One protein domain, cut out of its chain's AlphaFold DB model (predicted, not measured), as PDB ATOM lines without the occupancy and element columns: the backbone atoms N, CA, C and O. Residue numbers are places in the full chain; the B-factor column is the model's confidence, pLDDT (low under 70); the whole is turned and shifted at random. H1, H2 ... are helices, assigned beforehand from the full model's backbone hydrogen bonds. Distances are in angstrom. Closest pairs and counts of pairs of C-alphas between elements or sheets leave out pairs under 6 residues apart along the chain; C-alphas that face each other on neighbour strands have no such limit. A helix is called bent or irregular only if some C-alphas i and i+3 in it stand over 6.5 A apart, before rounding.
ATOM      1  N   GLU A   2       3.896  27.071 -35.116       79.25
ATOM      2  CA  GLU A   2       2.527  26.621 -35.459       79.25
ATOM      3  C   GLU A   2       1.401  27.249 -34.608       79.25
ATOM      4  O   GLU A   2       0.423  27.755 -35.154       79.25
ATOM      5  N   LYS A   3       1.538  27.273 -33.272       81.19
ATOM      6  CA  LYS A   3       0.554  27.924 -32.381       81.19
ATOM      7  C   LYS A   3       0.394  29.421 -32.676       81.19
ATOM      8  O   LYS A   3      -0.727  29.920 -32.666       81.19
ATOM      9  N   LEU A   4       1.499  30.107 -32.976       79.50
ATOM     10  CA  LEU A   4       1.503  31.529 -33.325       79.50
ATOM     11  C   LEU A   4       0.693  31.760 -34.607       79.50
ATOM     12  O   LEU A   4      -0.200  32.599 -34.626       79.50
ATOM     13  N   PHE A   5       0.899  30.941 -35.640       83.06
ATOM     14  CA  PHE A   5       0.162  31.089 -36.900       83.06
ATOM     15  C   PHE A   5      -1.317  30.728 -36.768       83.06
ATOM     16  O   PHE A   5      -2.157  31.420 -37.339       83.06
ATOM     17  N   LYS A   6      -1.651  29.702 -35.972       81.56
ATOM     18  CA  LYS A   6      -3.047  29.336 -35.671       81.56
ATOM     19  C   LYS A   6      -3.790  30.413 -34.884       81.56
ATOM     20  O   LYS A   6      -4.994  30.548 -35.049       81.56
ATOM     21  N   SER A   7      -3.089  31.168 -34.038       81.56
ATOM     22  CA  SER A   7      -3.701  32.226 -33.226       81.56
ATOM     23  C   SER A   7      -4.125  33.460 -34.029       81.56
ATOM     24  O   SER A   7      -4.849  34.299 -33.506       81.56
ATOM     25  N   GLY A   8      -3.670  33.593 -35.283       75.81
ATOM     26  CA  GLY A   8      -3.941  34.768 -36.116       75.81
ATOM     27  C   GLY A   8      -3.208  36.039 -35.669       75.81
ATOM     28  O   GLY A   8      -3.399  37.085 -36.281       75.81
ATOM     29  N   ILE A   9      -2.365  35.953 -34.636       80.62
ATOM     30  CA  ILE A   9      -1.569  37.074 -34.135       80.62
ATOM     31  C   ILE A   9      -0.598  37.530 -35.229       80.62
ATOM     32  O   ILE A   9       0.179  36.732 -35.759       80.62
ATOM     33  N   SER A  10      -0.649  38.824 -35.548       78.44
ATOM     34  CA  SER A  10       0.376  39.485 -36.352       78.44
ATOM     35  C   SER A  10       1.627  39.695 -35.504       78.44
ATOM     36  O   SER A  10       1.532  40.074 -34.335       78.44
ATOM     37  N   PHE A  11       2.792  39.431 -36.078       84.31
ATOM     38  CA  PHE A  11       4.081  39.659 -35.441       84.31
ATOM     39  C   PHE A  11       5.079  40.124 -36.498       84.31
ATOM     40  O   PHE A  11       4.932  39.815 -37.678       84.31
ATOM     41  N   ASP A  12       6.086  40.853 -36.042       88.44
ATOM     42  CA  ASP A  12       7.159  41.360 -36.885       88.44
ATOM     43  C   ASP A  12       8.142  40.234 -37.248       88.44
ATOM     44  O   ASP A  12       8.642  39.529 -36.358       88.44
ATOM     45  N   SER A  13       8.409  40.045 -38.543       90.56
ATOM     46  CA  SER A  13       9.317  39.011 -39.053       90.56
ATOM     47  C   SER A  13      10.738  39.184 -38.519       90.56
ATOM     48  O   SER A  13      11.410  38.184 -38.256       90.56
ATOM     49  N   ASP A  14      11.137  40.410 -38.184       91.62
ATOM     50  CA  ASP A  14      12.378  40.745 -37.482       91.62
ATOM     51  C   ASP A  14      12.617  39.914 -36.213       91.62
ATOM     52  O   ASP A  14      13.757  39.622 -35.838       91.62
ATOM     53  N   ILE A  15      11.548  39.528 -35.508       93.25
ATOM     54  CA  ILE A  15      11.652  38.680 -34.313       93.25
ATOM     55  C   ILE A  15      12.205  37.303 -34.693       93.25
ATOM     56  O   ILE A  15      13.041  36.755 -33.971       93.25
ATOM     57  N   VAL A  16      11.756  36.756 -35.824       94.06
ATOM     58  CA  VAL A  16      12.214  35.470 -36.360       94.06
ATOM     59  C   VAL A  16      13.640  35.596 -36.889       94.06
ATOM     60  O   VAL A  16      14.462  34.724 -36.608       94.06
ATOM     61  N   LEU A  17      13.970  36.697 -37.571       94.19
ATOM     62  CA  LEU A  17      15.325  36.951 -38.072       94.19
ATOM     63  C   LEU A  17      16.347  36.994 -36.931       94.19
ATOM     64  O   LEU A  17      17.279  36.191 -36.904       94.19
ATOM     65  N   ARG A  18      16.102  37.836 -35.919       93.31
ATOM     66  CA  ARG A  18      16.966  37.945 -34.732       93.31
ATOM     67  C   ARG A  18      17.040  36.649 -33.933       93.31
ATOM     68  O   ARG A  18      18.040  36.389 -33.266       93.31
ATOM     69  N   PHE A  19      15.977  35.844 -33.946       94.62
ATOM     70  CA  PHE A  19      16.005  34.519 -33.335       94.62
ATOM     71  C   PHE A  19      17.007  33.604 -34.050       94.62
ATOM     72  O   PHE A  19      17.829  32.990 -33.371       94.62
ATOM     73  N   PHE A  20      16.997  33.559 -35.385       94.75
ATOM     74  CA  PHE A  20      17.961  32.761 -36.148       94.75
ATOM     75  C   PHE A  20      19.397  33.261 -36.002       94.75
ATOM     76  O   PHE A  20      20.294  32.441 -35.846       94.75
ATOM     77  N   GLU A  21      19.623  34.576 -35.961       92.50
ATOM     78  CA  GLU A  21      20.954  35.135 -35.685       92.50
ATOM     79  C   GLU A  21      21.476  34.674 -34.321       92.50
ATOM     80  O   GLU A  21      22.577  34.140 -34.212       92.50
ATOM     81  N   LYS A  22      20.663  34.808 -33.265       91.38
ATOM     82  CA  LYS A  22      21.036  34.356 -31.916       91.38
ATOM     83  C   LYS A  22      21.274  32.852 -31.851       91.38
ATOM     84  O   LYS A  22      22.202  32.417 -31.173       91.38
ATOM     85  N   LEU A  23      20.430  32.069 -32.521       91.50
ATOM     86  CA  LEU A  23      20.548  30.616 -32.545       91.50
ATOM     87  C   LEU A  23      21.825  30.180 -33.272       91.50
ATOM     88  O   LEU A  23      22.544  29.323 -32.765       91.50
ATOM     89  N   PHE A  24      22.150  30.827 -34.390       88.75
ATOM     90  CA  PHE A  24      23.400  30.606 -35.107       88.75
ATOM     91  C   PHE A  24      24.613  30.910 -34.224       88.75
ATOM     92  O   PHE A  24      25.528  30.097 -34.147       88.75
ATOM     93  N   HIS A  25      24.600  32.032 -33.498       86.69
ATOM     94  CA  HIS A  25      25.688  32.423 -32.591       86.69
ATOM     95  C   HIS A  25      25.853  31.498 -31.380       86.69
ATOM     96  O   HIS A  25      26.922  31.465 -30.776       86.69
ATOM     97  N   ALA A  26      24.850  30.683 -31.039       87.69
ATOM     98  CA  ALA A  26      24.968  29.707 -29.954       87.69
ATOM     99  C   ALA A  26      26.026  28.619 -30.231       87.69
ATOM    100  O   ALA A  26      26.505  27.981 -29.290       87.69
ATOM    101  N   LYS A  27      26.417  28.420 -31.501       81.50
ATOM    102  CA  LYS A  27      27.482  27.479 -31.879       81.50
ATOM    103  C   LYS A  27      28.898  27.988 -31.583       81.50
ATOM    104  O   LYS A  27      29.815  27.179 -31.487       81.50
ATOM    105  N   ASP A  28      29.058  29.303 -31.437       77.00
ATOM    106  CA  ASP A  28      30.342  29.982 -31.247       77.00
ATOM    107  C   ASP A  28      30.258  30.901 -30.007       77.00
ATOM    108  O   ASP A  28      30.253  32.129 -30.127       77.00
ATOM    109  N   PRO A  29      30.128  30.341 -28.786       70.31
ATOM    110  CA  PRO A  29      30.047  31.157 -27.581       70.31
ATOM    111  C   PRO A  29      31.332  31.984 -27.387       70.31
ATOM    112  O   PRO A  29      32.417  31.499 -27.723       70.31
ATOM    113  N   PRO A  30      31.244  33.196 -26.799       63.69
ATOM    114  CA  PRO A  30      32.402  34.058 -26.582       63.69
ATOM    115  C   PRO A  30      33.519  33.307 -25.857       63.69
ATOM    116  O   PRO A  30      33.270  32.667 -24.827       63.69
ATOM    117  N   GLU A  31      34.744  33.377 -26.387       60.59
ATOM    118  CA  GLU A  31      35.896  32.712 -25.782       60.59
ATOM    119  C   GLU A  31      36.063  33.177 -24.333       60.59
ATOM    120  O   GLU A  31      36.414  34.322 -24.063       60.59
ATOM    121  N   THR A  32      35.828  32.278 -23.379       53.75
ATOM    122  CA  THR A  32      36.109  32.564 -21.969       53.75
ATOM    123  C   THR A  32      37.580  32.341 -21.635       53.75
ATOM    124  O   THR A  32      38.033  32.903 -20.651       53.75
ATOM    125  N   ASN A  33      38.332  31.568 -22.439       47.41
ATOM    126  CA  ASN A  33      39.742  31.225 -22.191       47.41
ATOM    127  C   ASN A  33      40.502  30.782 -23.469       47.41
ATOM    128  O   ASN A  33      40.920  29.630 -23.550       47.41
ATOM    129  N   GLY A  34      40.663  31.655 -24.474       47.44
ATOM    130  CA  GLY A  34      41.731  31.580 -25.498       47.44
ATOM    131  C   GLY A  34      41.935  30.265 -26.275       47.44
ATOM    132  O   GLY A  34      43.035  30.011 -26.776       47.44
ATOM    133  N   HIS A  35      40.930  29.395 -26.352       49.19
ATOM    134  CA  HIS A  35      41.049  28.075 -26.961       49.19
ATOM    135  C   HIS A  35      39.945  27.857 -27.996       49.19
ATOM    136  O   HIS A  35      38.869  27.342 -27.695       49.19
ATOM    137  N   THR A  36      40.294  28.119 -29.255       53.12
ATOM    138  CA  THR A  36      39.569  27.754 -30.487       53.12
ATOM    139  C   THR A  36      39.312  26.242 -30.651       53.12
ATOM    140  O   THR A  36      38.684  25.809 -31.616       53.12
ATOM    141  N   SER A  37      39.774  25.399 -29.718       53.38
ATOM    142  CA  SER A  37      39.818  23.936 -29.839       53.38
ATOM    143  C   SER A  37      38.527  23.193 -29.466       53.38
ATOM    144  O   SER A  37      38.491  21.971 -29.586       53.38
ATOM    145  N   GLN A  38      37.457  23.881 -29.039       63.12
ATOM    146  CA  GLN A  38      36.233  23.230 -28.534       63.12
ATOM    147  C   GLN A  38      34.978  23.405 -29.402       63.12
ATOM    148  O   GLN A  38      33.899  22.985 -28.986       63.12
ATOM    149  N   ARG A  39      35.091  23.949 -30.622       64.88
ATOM    150  CA  ARG A  39      33.943  24.174 -31.527       64.88
ATOM    151  C   ARG A  39      33.094  22.919 -31.768       64.88
ATOM    152  O   ARG A  39      31.871  22.999 -31.834       64.88
ATOM    153  N   TYR A  40      33.724  21.742 -31.776       70.38
ATOM    154  CA  TYR A  40      33.028  20.457 -31.894       70.38
ATOM    155  C   TYR A  40      31.965  20.214 -30.810       70.38
ATOM    156  O   TYR A  40      30.986  19.510 -31.050       70.38
ATOM    157  N   ARG A  41      32.126  20.795 -29.612       74.62
ATOM    158  CA  ARG A  41      31.172  20.646 -28.500       74.62
ATOM    159  C   ARG A  41      29.831  21.312 -28.799       74.62
ATOM    160  O   ARG A  41      28.831  20.938 -28.195       74.62
ATOM    161  N   TYR A  42      29.810  22.252 -29.740       80.69
ATOM    162  CA  TYR A  42      28.656  23.075 -30.079       80.69
ATOM    163  C   TYR A  42      28.076  22.767 -31.467       80.69
ATOM    164  O   TYR A  42      27.113  23.409 -31.876       80.69
ATOM    165  N   GLU A  43      28.575  21.741 -32.174       79.38
ATOM    166  CA  GLU A  43      28.035  21.332 -33.488       79.38
ATOM    167  C   GLU A  43      26.541  20.969 -33.445       79.38
ATOM    168  O   GLU A  43      25.838  21.119 -34.441       79.38
ATOM    169  N   HIS A  44      26.025  20.562 -32.281       84.19
ATOM    170  CA  HIS A  44      24.597  20.316 -32.087       84.19
ATOM    171  C   HIS A  44      23.738  21.570 -32.321       84.19
ATOM    172  O   HIS A  44      22.617  21.442 -32.803       84.19
ATOM    173  N   PHE A  45      24.247  22.779 -32.048       88.00
ATOM    174  CA  PHE A  45      23.519  24.018 -32.339       88.00
ATOM    175  C   PHE A  45      23.386  24.276 -33.827       88.00
ATOM    176  O   PHE A  45      22.371  24.816 -34.255       88.00
ATOM    177  N   VAL A  46      24.364  23.862 -34.626       87.19
ATOM    178  CA  VAL A  46      24.275  23.992 -36.077       87.19
ATOM    179  C   VAL A  46      23.136  23.088 -36.595       87.19
ATOM    180  O   VAL A  46      22.278  23.571 -37.329       87.19
ATOM    181  N   LEU A  47      23.025  21.850 -36.081       87.62
ATOM    182  CA  LEU A  47      21.954  20.906 -36.438       87.62
ATOM    183  C   LEU A  47      20.583  21.443 -36.032       87.62
ATOM    184  O   LEU A  47      19.650  21.440 -36.828       87.62
ATOM    185  N   ILE A  48      20.481  21.944 -34.802       90.81
ATOM    186  CA  ILE A  48      19.255  22.555 -34.283       90.81
ATOM    187  C   ILE A  48      18.877  23.797 -35.105       90.81
ATOM    188  O   ILE A  48      17.694  24.027 -35.342       90.81
ATOM    189  N   THR A  49      19.853  24.593 -35.556       92.88
ATOM    190  CA  THR A  49      19.603  25.779 -36.392       92.88
ATOM    191  C   THR A  49      18.997  25.381 -37.731       92.88
ATOM    192  O   THR A  49      17.945  25.906 -38.093       92.88
ATOM    193  N   GLU A  50      19.617  24.432 -38.434       92.19
ATOM    194  CA  GLU A  50      19.127  23.918 -39.716       92.19
ATOM    195  C   GLU A  50      17.736  23.287 -39.568       92.19
ATOM    196  O   GLU A  50      16.817  23.615 -40.319       92.19
ATOM    197  N   GLU A  51      17.545  22.445 -38.548       92.38
ATOM    198  CA  GLU A  51      16.267  21.794 -38.266       92.38
ATOM    199  C   GLU A  51      15.162  22.829 -38.004       92.38
ATOM    200  O   GLU A  51      14.124  22.814 -38.669       92.38
ATOM    201  N   ILE A  52      15.380  23.781 -37.092       94.50
ATOM    202  CA  ILE A  52      14.387  24.817 -36.777       94.50
ATOM    203  C   ILE A  52      14.113  25.718 -37.989       94.50
ATOM    204  O   ILE A  52      12.967  26.148 -38.184       94.50
ATOM    205  N   PHE A  53      15.122  25.993 -38.819       96.25
ATOM    206  CA  PHE A  53      14.946  26.755 -40.053       96.25
ATOM    207  C   PHE A  53      14.039  26.016 -41.040       96.25
ATOM    208  O   PHE A  53      13.028  26.574 -41.473       96.25
ATOM    209  N   LEU A  54      14.307  24.732 -41.301       95.94
ATOM    210  CA  LEU A  54      13.462  23.897 -42.160       95.94
ATOM    211  C   LEU A  54      12.031  23.795 -41.633       95.94
ATOM    212  O   LEU A  54      11.084  24.002 -42.389       95.94
ATOM    213  N   TYR A  55      11.846  23.580 -40.329       95.19
ATOM    214  CA  TYR A  55      10.514  23.598 -39.719       95.19
ATOM    215  C   TYR A  55       9.809  24.942 -39.893       95.19
ATOM    216  O   TYR A  55       8.596  24.984 -40.104       95.19
ATOM    217  N   THR A  56      10.543  26.050 -39.815       96.06
ATOM    218  CA  THR A  56       9.977  27.384 -40.029       96.06
ATOM    219  C   THR A  56       9.498  27.551 -41.466       96.06
ATOM    220  O   THR A  56       8.370  28.004 -41.666       96.06
ATOM    221  N   VAL A  57      10.276  27.104 -42.454       97.69
ATOM    222  CA  VAL A  57       9.873  27.092 -43.869       97.69
ATOM    223  C   VAL A  57       8.652  26.193 -44.077       97.69
ATOM    224  O   VAL A  57       7.634  26.655 -44.592       97.69
ATOM    225  N   THR A  58       8.689  24.947 -43.595       96.25
ATOM    226  CA  THR A  58       7.577  23.991 -43.705       96.25
ATOM    227  C   THR A  58       6.280  24.544 -43.119       96.25
ATOM    228  O   THR A  58       5.226  24.483 -43.754       96.25
ATOM    229  N   ILE A  59       6.334  25.108 -41.910       94.81
ATOM    230  CA  ILE A  59       5.156  25.675 -41.247       94.81
ATOM    231  C   ILE A  59       4.676  26.926 -42.000       94.81
ATOM    232  O   ILE A  59       3.468  27.116 -42.144       94.81
ATOM    233  N   SER A  60       5.581  27.760 -42.516       95.50
ATOM    234  CA  SER A  60       5.210  28.958 -43.284       95.50
ATOM    235  C   SER A  60       4.480  28.595 -44.572       95.50
ATOM    236  O   SER A  60       3.409  29.142 -44.830       95.50
ATOM    237  N   VAL A  61       4.971  27.598 -45.313       95.81
ATOM    238  CA  VAL A  61       4.284  27.061 -46.498       95.81
ATOM    239  C   VAL A  61       2.921  26.475 -46.115       95.81
ATOM    240  O   VAL A  61       1.906  26.868 -46.686       95.81
ATOM    241  N   LYS A  62       2.865  25.613 -45.089       93.88
ATOM    242  CA  LYS A  62       1.629  24.956 -44.618       93.88
ATOM    243  C   LYS A  62       0.522  25.944 -44.223       93.88
ATOM    244  O   LYS A  62      -0.657  25.643 -44.394       93.88
ATOM    245  N   TYR A  63       0.885  27.106 -43.677       93.06
ATOM    246  CA  TYR A  63      -0.059  28.142 -43.234       93.06
ATOM    247  C   TYR A  63      -0.136  29.358 -44.168       93.06
ATOM    248  O   TYR A  63      -0.741  30.364 -43.792       93.06
ATOM    249  N   ASN A  64       0.422  29.272 -45.382       93.88
ATOM    250  CA  ASN A  64       0.444  30.350 -46.378       93.88
ATOM    251  C   ASN A  64       1.035  31.676 -45.851       93.88
ATOM    252  O   ASN A  64       0.541  32.755 -46.177       93.88
ATOM    253  N   LYS A  65       2.059  31.610 -44.994       95.19
ATOM    254  CA  LYS A  65       2.791  32.775 -44.475       95.19
ATOM    255  C   LYS A  65       3.925  33.149 -45.430       95.19
ATOM    256  O   LYS A  65       5.095  33.016 -45.086       95.19
ATOM    257  N   TYR A  66       3.559  33.547 -46.647       95.69
ATOM    258  CA  TYR A  66       4.518  33.818 -47.720       95.69
ATOM    259  C   TYR A  66       5.293  35.119 -47.523       95.69
ATOM    260  O   TYR A  66       6.473  35.129 -47.837       95.69
ATOM    261  N   ASP A  67       4.698  36.130 -46.888       95.00
ATOM    262  CA  ASP A  67       5.403  37.366 -46.517       95.00
ATOM    263  C   ASP A  67       6.597  37.055 -45.597       95.00
ATOM    264  O   ASP A  67       7.731  37.408 -45.891       95.00
ATOM    265  N   LEU A  68       6.371  36.256 -44.544       95.75
ATOM    266  CA  LEU A  68       7.453  35.787 -43.673       95.75
ATOM    267  C   LEU A  68       8.488  34.961 -44.445       95.75
ATOM    268  O   LEU A  68       9.676  35.030 -44.146       95.75
ATOM    269  N   LEU A  69       8.036  34.129 -45.385       96.75
ATOM    270  CA  LEU A  69       8.919  33.277 -46.174       96.75
ATOM    271  C   LEU A  69       9.841  34.109 -47.079       96.75
ATOM    272  O   LEU A  69      11.031  33.818 -47.162       96.75
ATOM    273  N   ALA A  70       9.298  35.154 -47.703       97.06
ATOM    274  CA  ALA A  70      10.063  36.141 -48.447       97.06
ATOM    275  C   ALA A  70      11.051  36.854 -47.511       97.06
ATOM    276  O   ALA A  70      12.252  36.856 -47.783       97.06
ATOM    277  N   ASP A  71      10.593  37.339 -46.351       96.44
ATOM    278  CA  ASP A  71      11.455  38.018 -45.382       96.44
ATOM    279  C   ASP A  71      12.653  37.150 -44.979       96.44
ATOM    280  O   ASP A  71      13.795  37.599 -45.076       96.44
ATOM    281  N   ILE A  72      12.447  35.885 -44.594       96.75
ATOM    282  CA  ILE A  72      13.559  35.011 -44.181       96.75
ATOM    283  C   ILE A  72      14.507  34.659 -45.337       96.75
ATOM    284  O   ILE A  72      15.711  34.521 -45.123       96.75
ATOM    285  N   PHE A  73      14.015  34.525 -46.570       97.44
ATOM    286  CA  PHE A  73      14.873  34.192 -47.711       97.44
ATOM    287  C   PHE A  73      15.655  35.388 -48.260       97.44
ATOM    288  O   PHE A  73      16.784  35.218 -48.739       97.44
ATOM    289  N   HIS A  74      15.085  36.589 -48.186       95.25
ATOM    290  CA  HIS A  74      15.709  37.806 -48.708       95.25
ATOM    291  C   HIS A  74      16.528  38.556 -47.661       95.25
ATOM    292  O   HIS A  74      17.373  39.378 -48.028       95.25
ATOM    293  N   SER A  75      16.365  38.205 -46.385       94.69
ATOM    294  CA  SER A  75      17.146  38.761 -45.289       94.69
ATOM    295  C   SER A  75      18.645  38.526 -45.416       94.69
ATOM    296  O   SER A  75      19.140  37.518 -45.933       94.69
ATOM    297  N   ARG A  76      19.371  39.504 -44.884       93.00
ATOM    298  CA  ARG A  76      20.820  39.518 -44.749       93.00
ATOM    299  C   ARG A  76      21.146  39.431 -43.261       93.00
ATOM    300  O   ARG A  76      21.047  40.417 -42.541       93.00
ATOM    301  N   TYR A  77      21.479  38.228 -42.816       92.56
ATOM    302  CA  TYR A  77      21.661  37.879 -41.414       92.56
ATOM    303  C   TYR A  77      23.030  38.327 -40.898       92.56
ATOM    304  O   TYR A  77      24.055  38.105 -41.547       92.56
ATOM    305  N   LEU A  78      23.069  38.906 -39.700       90.25
ATOM    306  CA  LEU A  78      24.298  39.359 -39.043       90.25
ATOM    307  C   LEU A  78      25.030  38.194 -38.360       90.25
ATOM    308  O   LEU A  78      25.070  38.065 -37.133       90.25
ATOM    309  N   LEU A  79      25.625  37.328 -39.176       84.25
ATOM    310  CA  LEU A  79      26.295  36.094 -38.757       84.25
ATOM    311  C   LEU A  79      27.810  36.293 -38.587       84.25
ATOM    312  O   LEU A  79      28.613  35.632 -39.236       84.25
ATOM    313  N   SER A  80      28.225  37.221 -37.721       73.81
ATOM    314  CA  SER A  80      29.653  37.443 -37.444       73.81
ATOM    315  C   SER A  80      30.337  36.161 -36.945       73.81
ATOM    316  O   SER A  80      30.044  35.673 -35.855       73.81
ATOM    317  N   ARG A  81      31.265  35.620 -37.741       66.12
ATOM    318  CA  ARG A  81      32.181  34.546 -37.337       66.12
ATOM    319  C   ARG A  81      33.458  35.212 -36.822       66.12
ATOM    320  O   ARG A  81      34.235  35.770 -37.599       66.12
ATOM    321  N   ASP A  82      33.651  35.208 -35.509       58.78
ATOM    322  CA  ASP A  82      34.906  35.605 -34.854       58.78
ATOM    323  C   ASP A  82      35.368  37.062 -35.092       58.78
ATOM    324  O   ASP A  82      36.564  37.355 -35.033       58.78
ATOM    325  N   GLY A  83      34.453  37.993 -35.400       54.81
ATOM    326  CA  GLY A  83      34.778  39.417 -35.596       54.81
ATOM    327  C   GLY A  83      35.646  39.727 -36.825       54.81
ATOM    328  O   GLY A  83      36.126  40.850 -36.967       54.81
ATOM    329  N   ARG A  84      35.867  38.749 -37.716       52.69
ATOM    330  CA  ARG A  84      36.720  38.888 -38.914       52.69
ATOM    331  C   ARG A  84      35.955  39.320 -40.164       52.69
ATOM    332  O   ARG A  84      36.566  39.793 -41.114       52.69
ATOM    333  N   SER A  85      34.636  39.159 -40.153       56.84
ATOM    334  CA  SER A  85      33.720  39.549 -41.222       56.84
ATOM    335  C   SER A  85      32.395  39.960 -40.589       56.84
ATOM    336  O   SER A  85      31.756  39.150 -39.920       56.84
ATOM    337  N   ASN A  86      31.999  41.215 -40.793       63.47
ATOM    338  CA  ASN A  86      30.659  41.707 -40.456       63.47
ATOM    339  C   ASN A  86      29.739  41.712 -41.680       63.47
ATOM    340  O   ASN A  86      28.664  42.306 -41.623       63.47
ATOM    341  N   ASP A  87      30.160  41.075 -42.776       76.62
ATOM    342  CA  ASP A  87      29.360  41.021 -43.986       76.62
ATOM    343  C   ASP A  87      28.117  40.173 -43.715       76.62
ATOM    344  O   ASP A  87      28.238  39.000 -43.349       76.62
ATOM    345  N   PRO A  88      26.916  40.747 -43.873       84.25
ATOM    346  CA  PRO A  88      25.690  40.004 -43.656       84.25
ATOM    347  C   PRO A  88      25.604  38.792 -44.594       84.25
ATOM    348  O   PRO A  88      25.749  38.939 -45.811       84.25
ATOM    349  N   GLU A  89      25.316  37.605 -44.067       90.81
ATOM    350  CA  GLU A  89      25.197  36.364 -44.843       90.81
ATOM    351  C   GLU A  89      23.734  36.111 -45.276       90.81
ATOM    352  O   GLU A  89      22.794  36.689 -44.728       90.81
ATOM    353  N   SER A  90      23.508  35.267 -46.287       94.12
ATOM    354  CA  SER A  90      22.153  34.803 -46.630       94.12
ATOM    355  C   SER A  90      21.712  33.664 -45.703       94.12
ATOM    356  O   SER A  90      22.531  33.065 -45.005       94.12
ATOM    357  N   PHE A  91      20.433  33.275 -45.764       95.69
ATOM    358  CA  PHE A  91      19.928  32.097 -45.041       95.69
ATOM    359  C   PHE A  91      20.690  30.800 -45.370       95.69
ATOM    360  O   PHE A  91      20.643  29.834 -44.611       95.69
ATOM    361  N   SER A  92      21.406  30.753 -46.500       95.00
ATOM    362  CA  SER A  92      22.204  29.590 -46.890       95.00
ATOM    363  C   SER A  92      23.322  29.273 -45.896       95.00
ATOM    364  O   SER A  92      23.765  28.130 -45.825       95.00
ATOM    365  N   ALA A  93      23.720  30.243 -45.073       92.12
ATOM    366  CA  ALA A  93      24.641  30.036 -43.965       92.12
ATOM    367  C   ALA A  93      24.117  29.053 -42.906       92.12
ATOM    368  O   ALA A  93      24.917  28.504 -42.158       92.12
ATOM    369  N   PHE A  94      22.808  28.783 -42.846       92.94
ATOM    370  CA  PHE A  94      22.240  27.766 -41.955       92.94
ATOM    371  C   PHE A  94      22.411  26.332 -42.486       92.94
ATOM    372  O   PHE A  94      22.172  25.382 -41.751       92.94
ATOM    373  N   ASN A  95      22.859  26.151 -43.735       92.06
ATOM    374  CA  ASN A  95      23.047  24.849 -44.387       92.06
ATOM    375  C   ASN A  95      24.479  24.291 -44.221       92.06
ATOM    376  O   ASN A  95      25.048  23.687 -45.139       92.06
ATOM    377  N   GLU A  96      25.091  24.480 -43.051       86.31
ATOM    378  CA  GLU A  96      26.464  24.026 -42.793       86.31
ATOM    379  C   GLU A  96      26.578  22.491 -42.752       86.31
ATOM    380  O   GLU A  96      25.652  21.769 -42.399       86.31
ATOM    381  N   SER A  97      27.744  21.961 -43.134       73.75
ATOM    382  CA  SER A  97      28.027  20.524 -43.050       73.75
ATOM    383  C   SER A  97      28.725  20.184 -41.734       73.75
ATOM    384  O   SER A  97      29.763  20.762 -41.422       73.75
ATOM    385  N   TYR A  98      28.218  19.179 -41.016       74.81
ATOM    386  CA  TYR A  98      28.899  18.580 -39.859       74.81
ATOM    387  C   TYR A  98      29.721  17.379 -40.314       74.81
ATOM    388  O   TYR A  98      29.194  16.503 -41.001       74.81
ATOM    389  N   ARG A  99      30.992  17.306 -39.912       69.31
ATOM    390  CA  ARG A  99      31.821  16.106 -40.128       69.31
ATOM    391  C   ARG A  99      31.815  15.187 -38.910       69.31
ATOM    392  O   ARG A  99      31.712  13.978 -39.074       69.31
ATOM    393  N   LEU A 100      31.861  15.736 -37.693       73.19
ATOM    394  CA  LEU A 100      32.054  14.919 -36.490       73.19
ATOM    395  C   LEU A 100      30.798  14.137 -36.104       73.19
ATOM    396  O   LEU A 100      30.900  12.949 -35.798       73.19
ATOM    397  N   ILE A 101      29.617  14.764 -36.164       73.81
ATOM    398  CA  ILE A 101      28.340  14.061 -35.946       73.81
ATOM    399  C   ILE A 101      28.146  12.970 -37.005       73.81
ATOM    400  O   ILE A 101      27.807  11.837 -36.662       73.81
ATOM    401  N   ASP A 102      28.413  13.286 -38.274       76.19
ATOM    402  CA  ASP A 102      28.292  12.345 -39.392       76.19
ATOM    403  C   ASP A 102      29.190  11.109 -39.179       76.19
ATOM    404  O   ASP A 102      28.723   9.971 -39.279       76.19
ATOM    405  N   ASP A 103      30.457  11.322 -38.812       77.62
ATOM    406  CA  ASP A 103      31.429  10.253 -38.558       77.62
ATOM    407  C   ASP A 103      31.075   9.420 -37.319       77.62
ATOM    408  O   ASP A 103      31.180   8.189 -37.341       77.62
ATOM    409  N   TYR A 104      30.647  10.069 -36.231       76.94
ATOM    410  CA  TYR A 104      30.256   9.389 -34.995       76.94
ATOM    411  C   TYR A 104      29.032   8.493 -35.208       76.94
ATOM    412  O   TYR A 104      29.050   7.320 -34.834       76.94
ATOM    413  N   TYR A 105      27.985   9.009 -35.854       75.50
ATOM    414  CA  TYR A 105      26.750   8.258 -36.085       75.50
ATOM    415  C   TYR A 105      26.938   7.100 -37.064       75.50
ATOM    416  O   TYR A 105      26.408   6.015 -36.814       75.50
ATOM    417  N   LYS A 106      27.720   7.285 -38.139       78.62
ATOM    418  CA  LYS A 106      28.055   6.193 -39.071       78.62
ATOM    419  C   LYS A 106      28.778   5.054 -38.349       78.62
ATOM    420  O   LYS A 106      28.415   3.893 -38.527       78.62
ATOM    421  N   LYS A 107      29.731   5.378 -37.464       77.31
ATOM    422  CA  LYS A 107      30.433   4.387 -36.628       77.31
ATOM    423  C   LYS A 107      29.509   3.703 -35.617       77.31
ATOM    424  O   LYS A 107      29.594   2.493 -35.452       77.31
ATOM    425  N   LEU A 108      28.629   4.458 -34.955       76.12
ATOM    426  CA  LEU A 108      27.740   3.937 -33.912       76.12
ATOM    427  C   LEU A 108      26.652   3.004 -34.467       76.12
ATOM    428  O   LEU A 108      26.304   2.015 -33.827       76.12
ATOM    429  N   LYS A 109      26.072   3.343 -35.623       72.81
ATOM    430  CA  LYS A 109      24.910   2.634 -36.185       72.81
ATOM    431  C   LYS A 109      25.270   1.585 -37.234       72.81
ATOM    432  O   LYS A 109      24.388   0.830 -37.621       72.81
ATOM    433  N   GLY A 110      26.522   1.540 -37.697       64.62
ATOM    434  CA  GLY A 110      26.977   0.580 -38.712       64.62
ATOM    435  C   GLY A 110      26.290   0.729 -40.076       64.62
ATOM    436  O   GLY A 110      26.406  -0.157 -40.917       64.62
ATOM    437  N   ASN A 111      25.576   1.837 -40.297       68.75
ATOM    438  CA  ASN A 111      24.777   2.095 -41.490       68.75
ATOM    439  C   ASN A 111      25.437   3.174 -42.356       68.75
ATOM    440  O   ASN A 111      25.859   4.222 -41.859       68.75
ATOM    441  N   ASN A 112      25.448   2.953 -43.671       67.62
ATOM    442  CA  ASN A 112      25.867   3.946 -44.657       67.62
ATOM    443  C   ASN A 112      24.707   4.898 -44.977       67.62
ATOM    444  O   ASN A 112      24.055   4.777 -46.012       67.62
ATOM    445  N   TYR A 113      24.438   5.849 -44.083       76.00
ATOM    446  CA  TYR A 113      23.529   6.956 -44.388       76.00
ATOM    447  C   TYR A 113      24.146   7.872 -45.455       76.00
ATOM    448  O   TYR A 113      25.329   8.211 -45.368       76.00
ATOM    449  N   PHE A 114      23.338   8.330 -46.420       78.62
ATOM    450  CA  PHE A 114      23.756   9.385 -47.355       78.62
ATOM    451  C   PHE A 114      24.021  10.707 -46.622       78.62
ATOM    452  O   PHE A 114      24.964  11.421 -46.950       78.62
ATOM    453  N   SER A 115      23.212  10.996 -45.599       84.06
ATOM    454  CA  SER A 115      23.358  12.139 -44.703       84.06
ATOM    455  C   SER A 115      22.827  11.773 -43.326       84.06
ATOM    456  O   SER A 115      21.647  11.450 -43.198       84.06
ATOM    457  N   VAL A 116      23.668  11.839 -42.290       84.69
ATOM    458  CA  VAL A 116      23.188  11.632 -40.913       84.69
ATOM    459  C   VAL A 116      22.255  12.771 -40.509       84.69
ATOM    460  O   VAL A 116      21.277  12.552 -39.812       84.69
ATOM    461  N   GLN A 117      22.522  13.978 -40.996       85.25
ATOM    462  CA  GLN A 117      21.710  15.170 -40.744       85.25
ATOM    463  C   GLN A 117      20.270  14.962 -41.191       85.25
ATOM    464  O   GLN A 117      19.339  15.114 -40.405       85.25
ATOM    465  N   ALA A 118      20.101  14.540 -42.445       89.19
ATOM    466  CA  ALA A 118      18.785  14.272 -42.989       89.19
ATOM    467  C   ALA A 118      18.097  13.121 -42.237       89.19
ATOM    468  O   ALA A 118      16.910  13.218 -41.953       89.19
ATOM    469  N   GLU A 119      18.839  12.083 -41.841       89.19
ATOM    470  CA  GLU A 119      18.306  10.996 -41.012       89.19
ATOM    471  C   GLU A 119      17.828  11.494 -39.638       89.19
ATOM    472  O   GLU A 119      16.757  11.101 -39.182       89.19
ATOM    473  N   ILE A 120      18.582  12.373 -38.970       88.44
ATOM    474  CA  ILE A 120      18.183  12.938 -37.676       88.44
ATOM    475  C   ILE A 120      16.911  13.780 -37.834       88.44
ATOM    476  O   ILE A 120      15.930  13.524 -37.138       88.44
ATOM    477  N   ILE A 121      16.887  14.700 -38.803       90.69
ATOM    478  CA  ILE A 121      15.718  15.545 -39.097       90.69
ATOM    479  C   ILE A 121      14.478  14.675 -39.381       90.69
ATOM    480  O   ILE A 121      13.395  14.926 -38.854       90.69
ATOM    481  N   MET A 122      14.631  13.599 -40.162       91.50
ATOM    482  CA  MET A 122      13.536  12.680 -40.505       91.50
ATOM    483  C   MET A 122      13.063  11.800 -39.342       91.50
ATOM    484  O   MET A 122      11.959  11.246 -39.412       91.50
ATOM    485  N   ASN A 123      13.867  11.657 -38.288       89.31
ATOM    486  CA  ASN A 123      13.507  10.933 -37.069       89.31
ATOM    487  C   ASN A 123      12.900  11.848 -35.993       89.31
ATOM    488  O   ASN A 123      12.203  11.360 -35.106       89.31
ATOM    489  N   HIS A 124      13.104  13.162 -36.086       87.19
ATOM    490  CA  HIS A 124      12.580  14.164 -35.151       87.19
ATOM    491  C   HIS A 124      11.235  14.775 -35.578       87.19
ATOM    492  O   HIS A 124      10.859  15.852 -35.114       87.19
ATOM    493  N   LEU A 125      10.487  14.107 -36.461       86.94
ATOM    494  CA  LEU A 125       9.223  14.630 -36.985       86.94
ATOM    495  C   LEU A 125       8.238  14.986 -35.869       86.94
ATOM    496  O   LEU A 125       7.803  14.129 -35.096       86.94
ATOM    497  N   SER A 126       7.827  16.251 -35.830       80.75
ATOM    498  CA  SER A 126       6.756  16.698 -34.945       80.75
ATOM    499  C   SER A 126       5.391  16.195 -35.422       80.75
ATOM    500  O   SER A 126       5.141  16.070 -36.624       80.75
ATOM    501  N   THR A 127       4.452  16.001 -34.493       80.81
ATOM    502  CA  THR A 127       3.068  15.649 -34.833       80.81
ATOM    503  C   THR A 127       2.449  16.678 -35.788       80.81
ATOM    504  O   THR A 127       2.481  17.881 -35.552       80.81
ATOM    505  N   GLY A 128       1.875  16.203 -36.898       85.69
ATOM    506  CA  GLY A 128       1.213  17.056 -37.892       85.69
ATOM    507  C   GLY A 128       2.114  17.631 -38.991       85.69
ATOM    508  O   GLY A 128       1.614  18.418 -39.798       85.69
ATOM    509  N   ILE A 129       3.394  17.252 -39.051       91.44
ATOM    510  CA  ILE A 129       4.285  17.525 -40.188       91.44
ATOM    511  C   ILE A 129       4.713  16.194 -40.805       91.44
ATOM    512  O   ILE A 129       5.094  15.264 -40.096       91.44
ATOM    513  N   THR A 130       4.600  16.076 -42.128       92.56
ATOM    514  CA  THR A 130       5.000  14.862 -42.851       92.56
ATOM    515  C   THR A 130       6.462  14.942 -43.292       92.56
ATOM    516  O   THR A 130       7.007  16.030 -43.474       92.56
ATOM    517  N   ARG A 131       7.094  13.784 -43.535       92.81
ATOM    518  CA  ARG A 131       8.442  13.716 -44.137       92.81
ATOM    519  C   ARG A 131       8.521  14.519 -45.427       92.81
ATOM    520  O   ARG A 131       9.426  15.323 -45.603       92.81
ATOM    521  N   GLN A 132       7.524  14.340 -46.289       93.06
ATOM    522  CA  GLN A 132       7.467  14.998 -47.586       93.06
ATOM    523  C   GLN A 132       7.414  16.529 -47.459       93.06
ATOM    524  O   GLN A 132       8.084  17.216 -48.217       93.06
ATOM    525  N   GLN A 133       6.720  17.073 -46.454       94.88
ATOM    526  CA  GLN A 133       6.690  18.521 -46.208       94.88
ATOM    527  C   GLN A 133       8.052  19.102 -45.791       94.88
ATOM    528  O   GLN A 133       8.335  20.268 -46.071       94.88
ATOM    529  N   ILE A 134       8.896  18.314 -45.119       95.81
ATOM    530  CA  ILE A 134      10.278  18.706 -44.808       95.81
ATOM    531  C   ILE A 134      11.142  18.634 -46.070       95.81
ATOM    532  O   ILE A 134      11.883  19.573 -46.350       95.81
ATOM    533  N   VAL A 135      11.003  17.563 -46.862       95.38
ATOM    534  CA  VAL A 135      11.706  17.416 -48.149       95.38
ATOM    535  C   VAL A 135      11.409  18.591 -49.082       95.38
ATOM    536  O   VAL A 135      12.319  19.179 -49.657       95.38
ATOM    537  N   GLU A 136      10.137  18.957 -49.211       96.00
ATOM    538  CA  GLU A 136       9.685  20.089 -50.018       96.00
ATOM    539  C   GLU A 136      10.256  21.419 -49.514       96.00
ATOM    540  O   GLU A 136      10.744  22.217 -50.311       96.00
ATOM    541  N   ALA A 137      10.266  21.655 -48.201       97.25
ATOM    542  CA  ALA A 137      10.857  22.864 -47.629       97.25
ATOM    543  C   ALA A 137      12.366  22.973 -47.901       97.25
ATOM    544  O   ALA A 137      12.852  24.043 -48.265       97.25
ATOM    545  N   ASP A 138      13.099  21.869 -47.773       97.00
ATOM    546  CA  ASP A 138      14.538  21.819 -48.036       97.00
ATOM    547  C   ASP A 138      14.853  22.031 -49.530       97.00
ATOM    548  O   ASP A 138      15.766  22.779 -49.888       97.00
ATOM    549  N   LEU A 139      14.043  21.451 -50.425       96.31
ATOM    550  CA  LEU A 139      14.117  21.712 -51.866       96.31
ATOM    551  C   LEU A 139      13.783  23.169 -52.208       96.31
ATOM    552  O   LEU A 139      14.459  23.766 -53.044       96.31
ATOM    553  N   LEU A 140      12.786  23.768 -51.552       97.69
ATOM    554  CA  LEU A 140      12.461  25.181 -51.742       97.69
ATOM    555  C   LEU A 140      13.651  26.072 -51.369       97.69
ATOM    556  O   LEU A 140      14.041  26.926 -52.163       97.69
ATOM    557  N   CYS A 141      14.281  25.820 -50.218       97.75
ATOM    558  CA  CYS A 141      15.500  26.513 -49.795       97.75
ATOM    559  C   CYS A 141      16.609  26.403 -50.852       97.75
ATOM    560  O   CYS A 141      17.238  27.401 -51.205       97.75
ATOM    561  N   TYR A 142      16.806  25.205 -51.410       96.19
ATOM    562  CA  TYR A 142      17.758  24.977 -52.495       96.19
ATOM    563  C   TYR A 142      17.465  25.818 -53.743       96.19
ATOM    564  O   TYR A 142      18.383  26.452 -54.277       96.19
ATOM    565  N   TYR A 143      16.217  25.841 -54.216       95.69
ATOM    566  CA  TYR A 143      15.855  26.593 -55.419       95.69
ATOM    567  C   TYR A 143      15.998  28.097 -55.210       95.69
ATOM    568  O   TYR A 143      16.602  28.762 -56.049       95.69
ATOM    569  N   ILE A 144      15.533  28.625 -54.075       96.88
ATOM    570  CA  ILE A 144      15.646  30.055 -53.774       96.88
ATOM    571  C   ILE A 144      17.110  30.477 -53.621       96.88
ATOM    572  O   ILE A 144      17.522  31.483 -54.199       96.88
ATOM    573  N   ALA A 145      17.939  29.689 -52.930       95.62
ATOM    574  CA  ALA A 145      19.373  29.962 -52.858       95.62
ATOM    575  C   ALA A 145      20.020  29.948 -54.253       95.62
ATOM    576  O   ALA A 145      20.793  30.844 -54.586       95.62
ATOM    577  N   SER A 146      19.659  28.971 -55.091       93.62
ATOM    578  CA  SER A 146      20.215  28.807 -56.440       93.62
ATOM    579  C   SER A 146      19.830  29.935 -57.401       93.62
ATOM    580  O   SER A 146      20.659  30.312 -58.235       93.62
ATOM    581  N   ILE A 147      18.606  30.464 -57.281       93.69
ATOM    582  CA  ILE A 147      18.122  31.657 -57.996       93.69
ATOM    583  C   ILE A 147      18.949  32.883 -57.604       93.69
ATOM    584  O   ILE A 147      19.312  33.692 -58.448       93.69
ATOM    585  N   ARG A 148      19.304  32.994 -56.323       91.25
ATOM    586  CA  ARG A 148      20.081  34.117 -55.779       91.25
ATOM    587  C   ARG A 148      21.592  33.976 -55.994       91.25
ATOM    588  O   ARG A 148      22.362  34.743 -55.427       91.25
ATOM    589  N   GLY A 149      22.031  32.973 -56.760       90.06
ATOM    590  CA  GLY A 149      23.450  32.676 -56.983       90.06
ATOM    591  C   GLY A 149      24.186  32.126 -55.752       90.06
ATOM    592  O   GLY A 149      25.411  32.030 -55.766       90.06
ATOM    593  N   GLY A 150      23.460  31.765 -54.692       89.88
ATOM    594  CA  GLY A 150      24.000  31.185 -53.468       89.88
ATOM    595  C   GLY A 150      24.195  29.669 -53.554       89.88
ATOM    596  O   GLY A 150      23.671  28.987 -54.438       89.88
ATOM    597  N   TYR A 151      24.945  29.130 -52.594       90.56
ATOM    598  CA  TYR A 151      25.107  27.689 -52.421       90.56
ATOM    599  C   TYR A 151      24.243  27.192 -51.265       90.56
ATOM    600  O   TYR A 151      24.428  27.607 -50.128       90.56
ATOM    601  N   TYR A 152      23.350  26.257 -51.558       93.94
ATOM    602  CA  TYR A 152      22.600  25.473 -50.584       93.94
ATOM    603  C   TYR A 152      22.563  24.038 -51.111       93.94
ATOM    604  O   TYR A 152      22.492  23.829 -52.325       93.94
ATOM    605  N   PHE A 153      22.636  23.040 -50.242       93.38
ATOM    606  CA  PHE A 153      22.516  21.637 -50.609       93.38
ATOM    607  C   PHE A 153      21.353  21.012 -49.829       93.38
ATOM    608  O   PHE A 153      21.459  20.863 -48.609       93.38
ATOM    609  N   PRO A 154      20.251  20.636 -50.505       94.75
ATOM    610  CA  PRO A 154      19.113  20.022 -49.845       94.75
ATOM    611  C   PRO A 154      19.525  18.606 -49.470       94.75
ATOM    612  O   PRO A 154      19.821  17.800 -50.346       94.75
ATOM    613  N   ARG A 155      19.623  18.283 -48.183       92.62
ATOM    614  CA  ARG A 155      20.108  16.968 -47.724       92.62
ATOM    615  C   ARG A 155      18.993  15.945 -47.629       92.62
ATOM    616  O   ARG A 155      19.251  14.749 -47.743       92.62
ATOM    617  N   THR A 156      17.763  16.413 -47.461       93.62
ATOM    618  CA  THR A 156      16.583  15.573 -47.246       93.62
ATOM    619  C   THR A 156      15.982  15.023 -48.537       93.62
ATOM    620  O   THR A 156      15.173  14.101 -48.480       93.62
ATOM    621  N   TYR A 157      16.429  15.494 -49.708       92.56
ATOM    622  CA  TYR A 157      15.907  15.067 -51.012       92.56
ATOM    623  C   TYR A 157      15.983  13.547 -51.253       92.56
ATOM    624  O   TYR A 157      15.212  13.020 -52.048       92.56
ATOM    625  N   VAL A 158      16.884  12.831 -50.570       91.06
ATOM    626  CA  VAL A 158      16.996  11.361 -50.649       91.06
ATOM    627  C   VAL A 158      15.797  10.623 -50.046       91.06
ATOM    628  O   VAL A 158      15.622   9.443 -50.325       91.06
ATOM    629  N   TYR A 159      14.977  11.304 -49.243       91.19
ATOM    630  CA  TYR A 159      13.730  10.778 -48.676       91.19
ATOM    631  C   TYR A 159      12.493  11.199 -49.478       91.19
ATOM    632  O   TYR A 159      11.371  10.966 -49.026       91.19
ATOM    633  N   ARG A 160      12.674  11.846 -50.639       90.06
ATOM    634  CA  ARG A 160      11.556  12.194 -51.520       90.06
ATOM    635  C   ARG A 160      10.878  10.927 -52.033       90.06
ATOM    636  O   ARG A 160      11.541   9.932 -52.320       90.06
ATOM    637  N   ASP A 161       9.572  11.002 -52.244       86.81
ATOM    638  CA  ASP A 161       8.883  10.014 -53.069       86.81
ATOM    639  C   ASP A 161       9.238  10.253 -54.546       86.81
ATOM    640  O   ASP A 161       8.846  11.261 -55.137       86.81
ATOM    641  N   GLU A 162      10.020   9.347 -55.142       80.69
ATOM    642  CA  GLU A 162      10.488   9.483 -56.527       80.69
ATOM    643  C   GLU A 162       9.361   9.438 -57.561       80.69
ATOM    644  O   GLU A 162       9.518   9.988 -58.654       80.69
ATOM    645  N   TYR A 163       8.233   8.813 -57.221       82.19
ATOM    646  CA  TYR A 163       7.070   8.689 -58.098       82.19
ATOM    647  C   TYR A 163       6.097   9.855 -57.933       82.19
ATOM    648  O   TYR A 163       5.249  10.092 -58.797       82.19
ATOM    649  N   SER A 164       6.232  10.611 -56.846       82.75
ATOM    650  CA  SER A 164       5.424  11.791 -56.605       82.75
ATOM    651  C   SER A 164       5.946  12.983 -57.408       82.75
ATOM    652  O   SER A 164       7.111  13.382 -57.330       82.75
TER     653      SER A 164
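This is residues 2 to 164 of the 233 residues of an uncharacterized protein of Chitinophaga barathri (UniProt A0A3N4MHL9). One long helix, H3, runs through the middle of the model, with H2 and H4 packed along one side of it and H8 crossing it near residues 54 to 61. On the side away from H2, H6 and H7 pack steeply on each other, and residues 107 to 112, of which 107 to 109 belong to H6, stick out; the short H9 packs on H8. The printed part has 163 residues with nine named helices, H1 to H9 in order along the chain, and no named strand; the class is all helix. The whole is compact, with a radius of gyration of the C-alphas of 16.5 A, and spans 46 by 41 by 32 A.

H1, residues 2 to 6, is close to but not clearly touching H3, residues 36 to 62; the closest C-alphas, of Glu 2 and Ile 59, are 6.4 A apart. H2, residues 13 to 25, forms a helical hairpin with H3, at a shallow tilt of 25 degrees, opposite ways; with residues 20 to 24 alone it touches H3, closest at the C-alphas of Leu 23 and Thr 49, 6.3 A. H3 is the hub, touching four helices; it is irregular, with C-alphas 37 and 40 lying 7.9 A apart, and has a kink of 45 degrees near residue 43. H4, residues 66 to 74, forms a second helical hairpin with H3, at a shallow tilt of 32 degrees, and touches residues 57 to 61 of it alone, closest at the C-alphas of Ser 60 and Leu 69, 6.4 A. H5, residues 91 to 94, touches H3, with the C-alphas of Glu 50 and Phe 94 closest at 5.4 A. H6, residues 100 to 109, touches H7, residues 116 to 123, at a steep tilt of 65 degrees, the same way; the C-alphas of Asp 102 and Val 116 are closest, 5.4 A apart. H8, residues 131 to 147, touches H3 about perpendicular, at 79 degrees; the C-alphas of Thr 58 and Ala 137 are closest, 5.2 A apart. H9, residues 156 to 159, touches H8, with the C-alphas of Val 135 and Thr 156 closest at 5.3 A. Every O i to N i+4 pair is within hydrogen-bond range in H1, H2, H4, H6, H7 and H8, against 16 of 23 in H3; H5 and H9 are too short for such a pair.

H1 begins at C-alpha 2, (2.527, 26.621, -35.459). H2 is 18.8 A long, H3 40.6 A, from C-alpha 36 at (39.569, 27.754, -30.487), and H8 24.7 A. H9 ends at C-alpha 159, (13.730, 10.778, -48.676).

The two C-alphas farthest apart, of Asn 33 and Tyr 163, are 53.5 A apart. The printed part has no cut; the link from H4 to H5, residues 75 to 90, is long. Mean pLDDT of the printed part is 85.0, with residues 30 to 39, 81 to 86, 99 and 110 to 112 under 70.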